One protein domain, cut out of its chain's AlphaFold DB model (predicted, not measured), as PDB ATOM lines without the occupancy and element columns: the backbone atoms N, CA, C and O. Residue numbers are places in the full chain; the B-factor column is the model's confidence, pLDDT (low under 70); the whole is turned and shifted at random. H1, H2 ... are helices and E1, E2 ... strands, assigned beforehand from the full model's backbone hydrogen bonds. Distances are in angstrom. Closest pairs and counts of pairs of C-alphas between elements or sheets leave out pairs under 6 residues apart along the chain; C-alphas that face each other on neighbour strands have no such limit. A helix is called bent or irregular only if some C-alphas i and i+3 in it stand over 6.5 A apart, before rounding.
ATOM      1  N   ILE A   3       7.164  -1.057  -2.713       96.19
ATOM      2  CA  ILE A   3       7.616  -2.394  -3.111       96.19
ATOM      3  C   ILE A   3       6.401  -3.305  -3.242       96.19
ATOM      4  O   ILE A   3       5.671  -3.522  -2.274       96.19
ATOM      5  N   TYR A   4       6.237  -3.880  -4.424       96.75
ATOM      6  CA  TYR A   4       5.251  -4.905  -4.723       96.75
ATOM      7  C   TYR A   4       5.956  -6.254  -4.816       96.75
ATOM      8  O   TYR A   4       6.988  -6.381  -5.475       96.75
ATOM      9  N   LYS A   5       5.408  -7.259  -4.135       96.75
ATOM     10  CA  LYS A   5       5.906  -8.633  -4.171       96.75
ATOM     11  C   LYS A   5       4.881  -9.510  -4.860       96.75
ATOM     12  O   LYS A   5       3.688  -9.411  -4.580       96.75
ATOM     13  N   HIS A   6       5.365 -10.367  -5.739       97.38
ATOM     14  CA  HIS A   6       4.556 -11.258  -6.537       97.38
ATOM     15  C   HIS A   6       5.148 -12.658  -6.508       97.38
ATOM     16  O   HIS A   6       6.356 -12.859  -6.344       97.38
ATOM     17  N   LYS A   7       4.256 -13.625  -6.708       95.75
ATOM     18  CA  LYS A   7       4.631 -15.024  -6.827       95.75
ATOM     19  C   LYS A   7       5.515 -15.278  -8.042       95.75
ATOM     20  O   LYS A   7       5.469 -14.546  -9.034       95.75
ATOM     21  N   PHE A   8       6.240 -16.382  -7.973       93.62
ATOM     22  CA  PHE A   8       6.915 -16.980  -9.107       93.62
ATOM     23  C   PHE A   8       5.995 -17.081 -10.334       93.62
ATOM     24  O   PHE A   8       4.803 -17.387 -10.223       93.62
ATOM     25  N   GLY A   9       6.554 -16.785 -11.509       92.38
ATOM     26  CA  GLY A   9       5.830 -16.786 -12.779       92.38
ATOM     27  C   GLY A   9       4.919 -15.573 -13.004       92.38
ATOM     28  O   GLY A   9       4.169 -15.554 -13.979       92.38
ATOM     29  N   PHE A  10       4.950 -14.555 -12.135       97.06
ATOM     30  CA  PHE A  10       4.227 -13.307 -12.383       97.06
ATOM     31  C   PHE A  10       4.736 -12.616 -13.655       97.06
ATOM     32  O   PHE A  10       5.900 -12.226 -13.748       97.06
ATOM     33  N   ASN A  11       3.845 -12.429 -14.631       95.62
ATOM     34  CA  ASN A  11       4.194 -11.866 -15.930       95.62
ATOM     35  C   ASN A  11       4.236 -10.328 -15.900       95.62
ATOM     36  O   ASN A  11       3.361  -9.644 -16.430       95.62
ATOM     37  N   TYR A  12       5.283  -9.759 -15.302       95.62
ATOM     38  CA  TYR A  12       5.478  -8.305 -15.248       95.62
ATOM     39  C   TYR A  12       5.643  -7.652 -16.629       95.62
ATOM     40  O   TYR A  12       5.471  -6.441 -16.747       95.62
ATOM     41  N   ARG A  13       5.928  -8.419 -17.691       95.06
ATOM     42  CA  ARG A  13       6.051  -7.885 -19.057       95.06
ATOM     43  C   ARG A  13       4.723  -7.395 -19.631       95.06
ATOM     44  O   ARG A  13       4.740  -6.543 -20.511       95.06
ATOM     45  N   GLU A  14       3.587  -7.868 -19.119       96.12
ATOM     46  CA  GLU A  14       2.274  -7.304 -19.471       96.12
ATOM     47  C   GLU A  14       2.084  -5.894 -18.899       96.12
ATOM     48  O   GLU A  14       1.370  -5.075 -19.472       96.12
ATOM     49  N   LEU A  15       2.746  -5.593 -17.777       95.56
ATOM     50  CA  LEU A  15       2.719  -4.271 -17.152       95.56
ATOM     51  C   LEU A  15       3.808  -3.343 -17.695       95.56
ATOM     52  O   LEU A  15       3.576  -2.135 -17.758       95.56
ATOM     53  N   PHE A  16       4.956  -3.919 -18.058       96.56
ATOM     54  CA  PHE A  16       6.198  -3.248 -18.442       96.56
ATOM     55  C   PHE A  16       6.773  -3.884 -19.712       96.56
ATOM     56  O   PHE A  16       7.808  -4.563 -19.699       96.56
ATOM     57  N   SER A  17       6.073  -3.699 -20.828       95.19
ATOM     58  CA  SER A  17       6.483  -4.235 -22.133       95.19
ATOM     59  C   SER A  17       7.816  -3.664 -22.629       95.19
ATOM     60  O   SER A  17       8.471  -4.268 -23.472       95.19
ATOM     61  N   ASP A  18       8.212  -2.503 -22.107       93.62
ATOM     62  CA  ASP A  18       9.467  -1.798 -22.371       93.62
ATOM     63  C   ASP A  18      10.622  -2.246 -21.460       93.62
ATOM     64  O   ASP A  18      11.729  -1.721 -21.580       93.62
ATOM     65  N   SER A  19      10.383  -3.199 -20.549       96.12
ATOM     66  CA  SER A  19      11.386  -3.629 -19.577       96.12
ATOM     67  C   SER A  19      12.681  -4.114 -20.238       96.12
ATOM     68  O   SER A  19      12.686  -4.970 -21.128       96.12
ATOM     69  N   LYS A  20      13.810  -3.586 -19.761       95.00
ATOM     70  CA  LYS A  20      15.160  -3.926 -20.223       95.00
ATOM     71  C   LYS A  20      15.958  -4.559 -19.099       95.00
ATOM     72  O   LYS A  20      16.026  -4.001 -18.006       95.00
ATOM     73  N   MET A  21      16.580  -5.703 -19.373       94.25
ATOM     74  CA  MET A  21      17.503  -6.331 -18.430       94.25
ATOM     75  C   MET A  21      18.728  -5.434 -18.271       94.25
ATOM     76  O   MET A  21      19.332  -5.039 -19.264       94.25
ATOM     77  N   ILE A  22      19.089  -5.133 -17.030       93.56
ATOM     78  CA  ILE A  22      20.268  -4.327 -16.708       93.56
ATOM     79  C   ILE A  22      21.361  -5.135 -16.025       93.56
ATOM     80  O   ILE A  22      22.479  -4.653 -15.937       93.56
ATOM     81  N   GLY A  23      21.070  -6.343 -15.545       91.12
ATOM     82  CA  GLY A  23      22.058  -7.200 -14.906       91.12
ATOM     83  C   GLY A  23      21.473  -8.527 -14.445       91.12
ATOM     84  O   GLY A  23      20.253  -8.710 -14.419       91.12
ATOM     85  N   GLY A  24      22.361  -9.445 -14.077       90.19
ATOM     86  CA  GLY A  24      22.019 -10.764 -13.551       90.19
ATOM     87  C   GLY A  24      22.857 -11.127 -12.331       90.19
ATOM     88  O   GLY A  24      23.936 -10.568 -12.112       90.19
ATOM     89  N   PHE A  25      22.346 -12.057 -11.534       88.12
ATOM     90  CA  PHE A  25      23.018 -12.636 -10.375       88.12
ATOM     91  C   PHE A  25      22.586 -14.098 -10.205       88.12
ATOM     92  O   PHE A  25      21.659 -14.565 -10.866       88.12
ATOM     93  N   GLU A  26      23.270 -14.848  -9.343       85.56
ATOM     94  CA  GLU A  26      22.841 -16.215  -9.032       85.56
ATOM     95  C   GLU A  26      21.446 -16.191  -8.405       85.56
ATOM     96  O   GLU A  26      21.232 -15.547  -7.381       85.56
ATOM     97  N   GLY A  27      20.492 -16.873  -9.034       89.06
ATOM     98  CA  GLY A  27      19.108 -16.888  -8.578       89.06
ATOM     99  C   GLY A  27      18.185 -15.914  -9.311       89.06
ATOM    100  O   GLY A  27      16.971 -16.113  -9.249       89.06
ATOM    101  N   GLY A  28      18.688 -14.953 -10.097       92.44
ATOM    102  CA  GLY A  28      17.784 -14.044 -10.796       92.44
ATOM    103  C   GLY A  28      18.384 -13.003 -11.732       92.44
ATOM    104  O   GLY A  28      19.574 -12.970 -12.050       92.44
ATOM    105  N   ALA A  29      17.506 -12.119 -12.190       93.88
ATOM    106  CA  ALA A  29      17.840 -11.007 -13.064       93.88
ATOM    107  C   ALA A  29      17.146  -9.717 -12.631       93.88
ATOM    108  O   ALA A  29      16.093  -9.725 -11.993       93.88
ATOM    109  N   VAL A  30      17.751  -8.595 -13.011       94.75
ATOM    110  CA  VAL A  30      17.245  -7.257 -12.719       94.75
ATOM    111  C   VAL A  30      16.932  -6.534 -14.018       94.75
ATOM    112  O   VAL A  30      17.731  -6.528 -14.959       94.75
ATOM    113  N   TYR A  31      15.777  -5.881 -14.050       96.06
ATOM    114  CA  TYR A  31      15.278  -5.120 -15.182       96.06
ATOM    115  C   TYR A  31      14.886  -3.710 -14.748       96.06
ATOM    116  O   TYR A  31      14.435  -3.501 -13.622       96.06
ATOM    117  N   LYS A  32      15.005  -2.750 -15.662       96.12
ATOM    118  CA  LYS A  32      14.402  -1.419 -15.532       96.12
ATOM    119  C   LYS A  32      13.222  -1.288 -16.476       96.12
ATOM    120  O   LYS A  32      13.244  -1.867 -17.560       96.12
ATOM    121  N   ALA A  33      12.241  -0.489 -16.088       97.25
ATOM    122  CA  ALA A  33      11.144  -0.071 -16.950       97.25
ATOM    123  C   ALA A  33      10.682   1.345 -16.595       97.25
ATOM    124  O   ALA A  33      10.995   1.862 -15.516       97.25
ATOM    125  N   SER A  34       9.900   1.951 -17.483       95.81
ATOM    126  CA  SER A  34       9.267   3.242 -17.242       95.81
ATOM    127  C   SER A  34       7.784   3.178 -17.576       95.81
ATOM    128  O   SER A  34       7.378   2.687 -18.625       95.81
ATOM    129  N   LYS A  35       6.945   3.706 -16.687       94.94
ATOM    130  CA  LYS A  35       5.496   3.728 -16.894       94.94
ATOM    131  C   LYS A  35       4.896   4.964 -16.253       94.94
ATOM    132  O   LYS A  35       5.212   5.283 -15.116       94.94
ATOM    133  N   GLU A  36       4.054   5.675 -17.004       93.50
ATOM    134  CA  GLU A  36       3.293   6.836 -16.508       93.50
ATOM    135  C   GLU A  36       4.168   7.905 -15.816       93.50
ATOM    136  O   GLU A  36       3.768   8.525 -14.837       93.50
ATOM    137  N   GLY A  37       5.385   8.120 -16.331       93.00
ATOM    138  CA  GLY A  37       6.340   9.097 -15.791       93.00
ATOM    139  C   GLY A  37       7.150   8.618 -14.581       93.00
ATOM    140  O   GLY A  37       8.015   9.355 -14.121       93.00
ATOM    141  N   LYS A  38       6.918   7.391 -14.102       96.56
ATOM    142  CA  LYS A  38       7.653   6.764 -12.999       96.56
ATOM    143  C   LYS A  38       8.678   5.756 -13.497       96.56
ATOM    144  O   LYS A  38       8.563   5.211 -14.600       96.56
ATOM    145  N   SER A  39       9.677   5.500 -12.659       97.19
ATOM    146  CA  SER A  39      10.733   4.521 -12.920       97.19
ATOM    147  C   SER A  39      10.537   3.278 -12.065       97.19
ATOM    148  O   SER A  39      10.177   3.370 -10.893       97.19
ATOM    149  N   TYR A  40      10.791   2.109 -12.646       98.00
ATOM    150  CA  TYR A  40      10.567   0.825 -11.995       98.00
ATOM    151  C   TYR A  40      11.807  -0.049 -12.069       98.00
ATOM    152  O   TYR A  40      12.447  -0.148 -13.118       98.00
ATOM    153  N   LEU A  41      12.104  -0.726 -10.963       97.31
ATOM    154  CA  LEU A  41      13.061  -1.822 -10.920       97.31
ATOM    155  C   LEU A  41      12.301  -3.130 -10.729       97.31
ATOM    156  O   LEU A  41      11.551  -3.271  -9.764       97.31
ATOM    157  N   ILE A  42      12.501  -4.083 -11.632       97.56
ATOM    158  CA  ILE A  42      11.970  -5.437 -11.503       97.56
ATOM    159  C   ILE A  42      13.121  -6.366 -11.145       97.56
ATOM    160  O   ILE A  42      14.135  -6.392 -11.837       97.56
ATOM    161  N   ILE A  43      12.953  -7.135 -10.078       95.88
ATOM    162  CA  ILE A  43      13.869  -8.194  -9.669       95.88
ATOM    163  C   ILE A  43      13.101  -9.500  -9.810       95.88
ATOM    164  O   ILE A  43      12.074  -9.693  -9.158       95.88
ATOM    165  N   ASP A  44      13.589 -10.361 -10.687       96.50
ATOM    166  CA  ASP A  44      13.006 -11.661 -10.978       96.50
ATOM    167  C   ASP A  44      13.964 -12.739 -10.478       96.50
ATOM    168  O   ASP A  44      14.971 -13.039 -11.119       96.50
ATOM    169  N   GLU A  45      13.662 -13.275  -9.300       95.50
ATOM    170  CA  GLU A  45      14.404 -14.344  -8.626       95.50
ATOM    171  C   GLU A  45      13.825 -15.722  -8.978       95.50
ATOM    172  O   GLU A  45      13.994 -16.696  -8.246       95.50
ATOM    173  N   GLY A  46      13.099 -15.819 -10.098       93.00
ATOM    174  CA  GLY A  46      12.378 -17.025 -10.475       93.00
ATOM    175  C   GLY A  46      13.262 -18.255 -10.679       93.00
ATOM    176  O   GLY A  46      12.777 -19.364 -10.508       93.00
ATOM    177  N   THR A  47      14.559 -18.095 -10.966       91.19
ATOM    178  CA  THR A  47      15.468 -19.252 -11.079       91.19
ATOM    179  C   THR A  47      15.744 -19.930  -9.733       91.19
ATOM    180  O   THR A  47      16.185 -21.074  -9.715       91.19
ATOM    181  N   LEU A  48      15.442 -19.274  -8.602       91.88
ATOM    182  CA  LEU A  48      15.464 -19.925  -7.289       91.88
ATOM    183  C   LEU A  48      14.328 -20.938  -7.123       91.88
ATOM    184  O   LEU A  48      14.460 -21.839  -6.304       91.88
ATOM    185  N   ALA A  49      13.234 -20.815  -7.883       92.12
ATOM    186  CA  ALA A  49      12.072 -21.691  -7.741       92.12
ATOM    187  C   ALA A  49      12.411 -23.170  -7.974       92.12
ATOM    188  O   ALA A  49      11.805 -24.025  -7.343       92.12
ATOM    189  N   ASP A  50      13.410 -23.468  -8.812       90.19
ATOM    190  CA  ASP A  50      13.850 -24.841  -9.100       90.19
ATOM    191  C   ASP A  50      14.530 -25.531  -7.898       90.19
ATOM    192  O   ASP A  50      14.741 -26.744  -7.924       90.19
ATOM    193  N   PHE A  51      14.891 -24.773  -6.858       90.50
ATOM    194  CA  PHE A  51      15.550 -25.266  -5.642       90.50
ATOM    195  C   PHE A  51      14.633 -25.270  -4.413       90.50
ATOM    196  O   PHE A  51      15.103 -25.566  -3.316       90.50
ATOM    197  N   LEU A  52      13.369 -24.881  -4.582       91.69
ATOM    198  CA  LEU A  52      12.401 -24.707  -3.505       91.69
ATOM    199  C   LEU A  52      11.296 -25.751  -3.625       91.69
ATOM    200  O   LEU A  52      10.817 -26.033  -4.725       91.69
ATOM    201  N   ASP A  53      10.867 -26.277  -2.482       92.00
ATOM    202  CA  ASP A  53       9.817 -27.289  -2.416       92.00
ATOM    203  C   ASP A  53       8.459 -26.659  -2.056       92.00
ATOM    204  O   ASP A  53       8.328 -25.454  -1.830       92.00
ATOM    205  N   GLU A  54       7.401 -27.476  -1.999       83.94
ATOM    206  CA  GLU A  54       6.039 -27.014  -1.682       83.94
ATOM    207  C   GLU A  54       5.928 -26.363  -0.288       83.94
ATOM    208  O   GLU A  54       5.084 -25.490  -0.078       83.94
ATOM    209  N   ASP A  55       6.802 -26.738   0.651       92.62
ATOM    210  CA  ASP A  55       6.880 -26.132   1.985       92.62
ATOM    211  C   ASP A  55       7.433 -24.689   1.955       92.62
ATOM    212  O   ASP A  55       7.169 -23.903   2.865       92.62
ATOM    213  N   ASP A  56       8.119 -24.287   0.880       93.69
ATOM    214  CA  ASP A  56       8.687 -22.944   0.691       93.69
ATOM    215  C   ASP A  56       7.696 -21.966   0.034       93.69
ATOM    216  O   ASP A  56       8.073 -20.965  -0.590       93.69
ATOM    217  N   GLN A  57       6.394 -22.224   0.172       91.25
ATOM    218  CA  GLN A  57       5.344 -21.466  -0.502       91.25
ATOM    219  C   GLN A  57       5.390 -19.958  -0.195       91.25
ATOM    220  O   GLN A  57       5.091 -19.139  -1.073       91.25
ATOM    221  N   ASP A  58       5.794 -19.570   1.017       92.94
ATOM    222  CA  ASP A  58       5.989 -18.169   1.410       92.94
ATOM    223  C   ASP A  58       7.095 -17.470   0.605       92.94
ATOM    224  O   ASP A  58       6.965 -16.285   0.279       92.94
ATOM    225  N   ILE A  59       8.155 -18.205   0.249       92.44
ATOM    226  CA  ILE A  59       9.268 -17.721  -0.575       92.44
ATOM    227  C   ILE A  59       8.823 -17.659  -2.038       92.44
ATOM    228  O   ILE A  59       8.952 -16.610  -2.675       92.44
ATOM    229  N   LEU A  60       8.207 -18.734  -2.546       93.31
ATOM    230  CA  LEU A  60       7.664 -18.804  -3.907       93.31
ATOM    231  C   LEU A  60       6.670 -17.670  -4.198       93.31
ATOM    232  O   LEU A  60       6.610 -17.172  -5.321       93.31
ATOM    233  N   ASN A  61       5.928 -17.201  -3.191       94.50
ATOM    234  CA  ASN A  61       4.993 -16.078  -3.307       94.50
ATOM    235  C   ASN A  61       5.659 -14.690  -3.405       94.50
ATOM    236  O   ASN A  61       4.953 -13.686  -3.529       94.50
ATOM    237  N   GLN A  62       6.990 -14.614  -3.347       94.88
ATOM    238  CA  GLN A  62       7.740 -13.357  -3.270       94.88
ATOM    239  C   GLN A  62       8.967 -13.301  -4.199       94.88
ATOM    240  O   GLN A  62       9.794 -12.400  -4.037       94.88
ATOM    241  N   LEU A  63       9.082 -14.224  -5.164       95.88
ATOM    242  CA  LEU A  63      10.226 -14.310  -6.085       95.88
ATOM    243  C   LEU A  63      10.259 -13.225  -7.168       95.88
ATOM    244  O   LEU A  63      11.284 -13.049  -7.817       95.88
ATOM    245  N   VAL A  64       9.177 -12.473  -7.369       97.44
ATOM    246  CA  VAL A  64       9.181 -11.317  -8.272       97.44
ATOM    247  C   VAL A  64       8.908 -10.054  -7.467       97.44
ATOM    248  O   VAL A  64       7.856  -9.917  -6.842       97.44
ATOM    249  N   LYS A  65       9.844  -9.106  -7.485       96.94
ATOM    250  CA  LYS A  65       9.717  -7.813  -6.802       96.94
ATOM    251  C   LYS A  65       9.687  -6.693  -7.827       96.94
ATOM    252  O   LYS A  65      10.537  -6.637  -8.707       96.94
ATOM    253  N   ILE A  66       8.732  -5.783  -7.684       97.69
ATOM    254  CA  ILE A  66       8.658  -4.547  -8.461       97.69
ATOM    255  C   ILE A  66       8.785  -3.387  -7.485       97.69
ATOM    256  O   ILE A  66       8.006  -3.273  -6.539       97.69
ATOM    257  N   ILE A  67       9.776  -2.534  -7.707       97.62
ATOM    258  CA  ILE A  67      10.049  -1.365  -6.880       97.62
ATOM    259  C   ILE A  67       9.746  -0.122  -7.705       97.62
ATOM    260  O   ILE A  67      10.312   0.062  -8.781       97.62
ATOM    261  N   GLU A  68       8.846   0.711  -7.195       97.88
ATOM    262  CA  GLU A  68       8.456   1.978  -7.805       97.88
ATOM    263  C   GLU A  68       9.275   3.142  -7.238       97.88
ATOM    264  O   GLU A  68       9.390   3.306  -6.014       97.88
ATOM    265  N   PHE A  69       9.770   3.975  -8.150       97.50
ATOM    266  CA  PHE A  69      10.509   5.205  -7.897       97.50
ATOM    267  C   PHE A  69       9.829   6.376  -8.603       97.50
ATOM    268  O   PHE A  69       9.268   6.219  -9.692       97.50
ATOM    269  N   GLU A  70       9.922   7.567  -8.013       96.75
ATOM    270  CA  GLU A  70       9.309   8.760  -8.606       96.75
ATOM    271  C   GLU A  70      10.003   9.160  -9.916       96.75
ATOM    272  O   GLU A  70       9.372   9.724 -10.805       96.75
ATOM    273  N   ASN A  71      11.296   8.860 -10.056       94.75
ATOM    274  CA  ASN A  71      12.103   9.193 -11.229       94.75
ATOM    275  C   ASN A  71      13.349   8.293 -11.344       94.75
ATOM    276  O   ASN A  71      13.619   7.443 -10.491       94.75
ATOM    277  N   GLU A  72      14.100   8.485 -12.428       93.75
ATOM    278  CA  GLU A  72      15.286   7.691 -12.745       93.75
ATOM    279  C   GLU A  72      16.457   7.951 -11.779       93.75
ATOM    280  O   GLU A  72      17.210   7.025 -11.476       93.75
ATOM    281  N   ASP A  73      16.597   9.167 -11.242       94.44
ATOM    282  CA  ASP A  73      17.644   9.503 -10.269       94.44
ATOM    283  C   ASP A  73      17.495   8.695  -8.972       94.44
ATOM    284  O   ASP A  73      18.475   8.133  -8.475       94.44
ATOM    285  N   GLU A  74      16.272   8.572  -8.442       95.75
ATOM    286  CA  GLU A  74      15.994   7.738  -7.266       95.75
ATOM    287  C   GLU A  74      16.321   6.262  -7.522       95.75
ATOM    288  O   GLU A  74      16.951   5.610  -6.685       95.75
ATOM    289  N   LEU A  75      15.940   5.745  -8.695       94.38
ATOM    290  CA  LEU A  75      16.239   4.372  -9.099       94.38
ATOM    291  C   LEU A  75      17.754   4.149  -9.197       94.38
ATOM    292  O   LEU A  75      18.279   3.161  -8.679       94.38
ATOM    293  N   ASN A  76      18.476   5.057  -9.853       92.06
ATOM    294  CA  ASN A  76      19.920   4.950 -10.037       92.06
ATOM    295  C   ASN A  76      20.669   5.034  -8.707       92.06
ATOM    296  O   ASN A  76      21.606   4.265  -8.491       92.06
ATOM    297  N   LYS A  77      20.231   5.908  -7.794       93.06
ATOM    298  CA  LYS A  77      20.768   5.966  -6.433       93.06
ATOM    299  C   LYS A  77      20.564   4.637  -5.705       93.06
ATOM    300  O   LYS A  77      21.520   4.090  -5.163       93.06
ATOM    301  N   TYR A  78      19.355   4.079  -5.761       92.56
ATOM    302  CA  TYR A  78      19.056   2.787  -5.145       92.56
ATOM    303  C   TYR A  78      19.934   1.659  -5.707       92.56
ATOM    304  O   TYR A  78      20.466   0.843  -4.955       92.56
ATOM    305  N   LEU A  79      20.157   1.633  -7.024       90.44
ATOM    306  CA  LEU A  79      21.066   0.670  -7.647       90.44
ATOM    307  C   LEU A  79      22.512   0.824  -7.178       90.44
ATOM    308  O   LEU A  79      23.177  -0.179  -6.938       90.44
ATOM    309  N   GLN A  80      23.005   2.052  -7.030       89.25
ATOM    310  CA  GLN A  80      24.351   2.296  -6.511       89.25
ATOM    311  C   GLN A  80      24.495   1.845  -5.052       89.25
ATOM    312  O   GLN A  80      25.542   1.328  -4.676       89.25
ATOM    313  N   GLU A  81      23.456   2.008  -4.235       89.38
ATOM    314  CA  GLU A  81      23.486   1.644  -2.814       89.38
ATOM    315  C   GLU A  81      23.336   0.131  -2.584       89.38
ATOM    316  O   GLU A  81      24.000  -0.428  -1.711       89.38
ATOM    317  N   HIS A  82      22.490  -0.544  -3.367       85.38
ATOM    318  CA  HIS A  82      22.091  -1.932  -3.103       85.38
ATOM    319  C   HIS A  82      22.624  -2.951  -4.109       85.38
ATOM    320  O   HIS A  82      22.696  -4.140  -3.805       85.38
ATOM    321  N   TYR A  83      23.008  -2.500  -5.300       79.00
ATOM    322  CA  TYR A  83      23.312  -3.365  -6.435       79.00
ATOM    323  C   TYR A  83      24.605  -2.983  -7.159       79.00
ATOM    324  O   TYR A  83      24.843  -3.437  -8.275       79.00
ATOM    325  N   ALA A  84      25.495  -2.233  -6.498       69.75
ATOM    326  CA  ALA A  84      26.824  -1.906  -7.019       69.75
ATOM    327  C   ALA A  84      27.664  -3.142  -7.393       69.75
ATOM    328  O   ALA A  84      28.571  -3.035  -8.216       69.75
ATOM    329  N   ALA A  85      27.370  -4.303  -6.794       63.72
ATOM    330  CA  ALA A  85      28.048  -5.574  -7.054       63.72
ATOM    331  C   ALA A  85      27.354  -6.464  -8.103       63.72
ATOM    332  O   ALA A  85      27.908  -7.500  -8.474       63.72
ATOM    333  N   ILE A  86      26.158  -6.100  -8.589       67.12
ATOM    334  CA  ILE A  86      25.545  -6.829  -9.705       67.12
ATOM    335  C   ILE A  86      26.397  -6.607 -10.949       67.12
ATOM    336  O   ILE A  86      26.847  -5.492 -11.221       67.12
ATOM    337  N   HIS A  87      26.588  -7.674 -11.730       63.69
ATOM    338  CA  HIS A  87      27.125  -7.559 -13.079       63.69
ATOM    339  C   HIS A  87      26.098  -6.829 -13.938       63.69
ATOM    340  O   HIS A  87      25.232  -7.441 -14.565       63.69
ATOM    341  N   LEU A  88      26.162  -5.500 -13.899       66.69
ATOM    342  CA  LEU A  88      25.351  -4.669 -14.759       66.69
ATOM    343  C   LEU A  88      25.875  -4.817 -16.187       66.69
ATOM    344  O   LEU A  88      27.064  -4.605 -16.447       66.69
ATOM    345  N   PHE A  89      24.993  -5.187 -17.110       59.66
ATOM    346  CA  PHE A  89      25.297  -5.131 -18.530       59.66
ATOM    347  C   PHE A  89      25.462  -3.655 -18.889       59.66
ATOM    348  O   PHE A  89      24.527  -2.866 -18.764       59.66
TER     349      PHE A  89
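AT A GLANCE: This is residues 3 to 89 of the 91 residues of an uncharacterized protein of Ignavibacterium sp (UniProt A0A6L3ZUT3). A strongly twisted sheet of five antiparallel strands has H3 packed over one of its faces, running along E4 and E5, while the long link of residues 7 to 19 passes over the opposite face. H1 and H2 sit close together beyond one end of the strands and lengthen the body there, and after H3 the last residues fold back so that residues 87 to 88 pair with edge strand E2. The printed part has 87 residues, with five named strands and three named helices in the order E1 E2 E3 E4 H1 H2 E5 H3, and the sheet runs E1, E5, E4, E3, E2. The class is mixed, helices and strands, and the whole is compact, with a radius of gyration of the C-alphas of 13.1 A and spans of 39 by 28 by 18 A.

IN THESE COORDINATES: The longest strand by residues is E3, residues 28 to 35, which measures 22.5 A from first to last C-alpha. E4, residues 38 to 44, measures 19.3 A; E5, residues 64 to 69, 16.6 A; and E2, residues 20 to 25, 15.3 A. E1, residues 3 to 6, is the shortest strand at 10.0 A, and C-alpha 3 lies at (7.616, -2.394, -3.111). H3, residues 72 to 82, measures 15.2 A and ends with C-alpha 82 at (22.091, -1.932, -3.103). H1 is residues 46 to 51 and H2 is residues 54 to 60; C-alpha 54 lies at (6.039, -27.014, -1.682). H1 is neither bent nor irregular, but only just: C-alphas 47 and 50 are 6.1 A apart. H2 is irregular, with C-alphas 55 and 58 lying 8.0 A apart.

HOW THE PARTS SIT: In the sheet, E1 and E2 are the edge strands. E2, E3 and E4 form a meander, each strand the antiparallel neighbour of the one before; E2 and E3 form a hairpin, and so do E3 and E4. Between E3 and E4, N 31 and O 42 are 2.8 A apart, within hydrogen-bond range, as are N 42 and O 31, at 2.8 A. Between E2 and E3, N 22 and O 30 are within range at 2.8 A. E5 is the antiparallel neighbour of E4 on one side, with N 67 and O 41 at 2.8 A, and of E1 on the other side, with N 4 and O 66 at 2.8 A. H3 is on the sheet at a height over the sheet of 9.6 A, and with its sheet makes two layers, a helix on one face of a sheet. H3 lies over E4 and, only just, over E5, on which 3 of its C-alphas fall; it runs along the strands, at 22 degrees to E4 on the local plane. The closest C-alphas of E4 and H3, those of Ser 39 and Glu 72, are 5.6 A apart. H1 only grazes the sheet, with its residues 46 to 48, and H2 is not on it. H1 and H2 are close but not clearly touching, at a shallow tilt of 25 degrees, opposite ways; their closest C-alphas, those of Ala 49 and Leu 60, are 6.5 A apart. H3 is apart from both H1 and H2. In H3 every O i to N i+4 pair is within hydrogen-bond range; H1 has 0 of 2 such pairs and 2 of 3 O i to N i+3 pairs within range, and H2 has 1 of 3 and 2 of 4.

THE WHOLE: The two C-alphas farthest apart, those of Gly 37 and Asp 55, are 39.5 A apart. The printed part has no cut. The link from E1 to E2, of 13 residues, is long; the other links are tight. The mean pLDDT of the printed part is 91.8, and residues 84 to 89 are under 70.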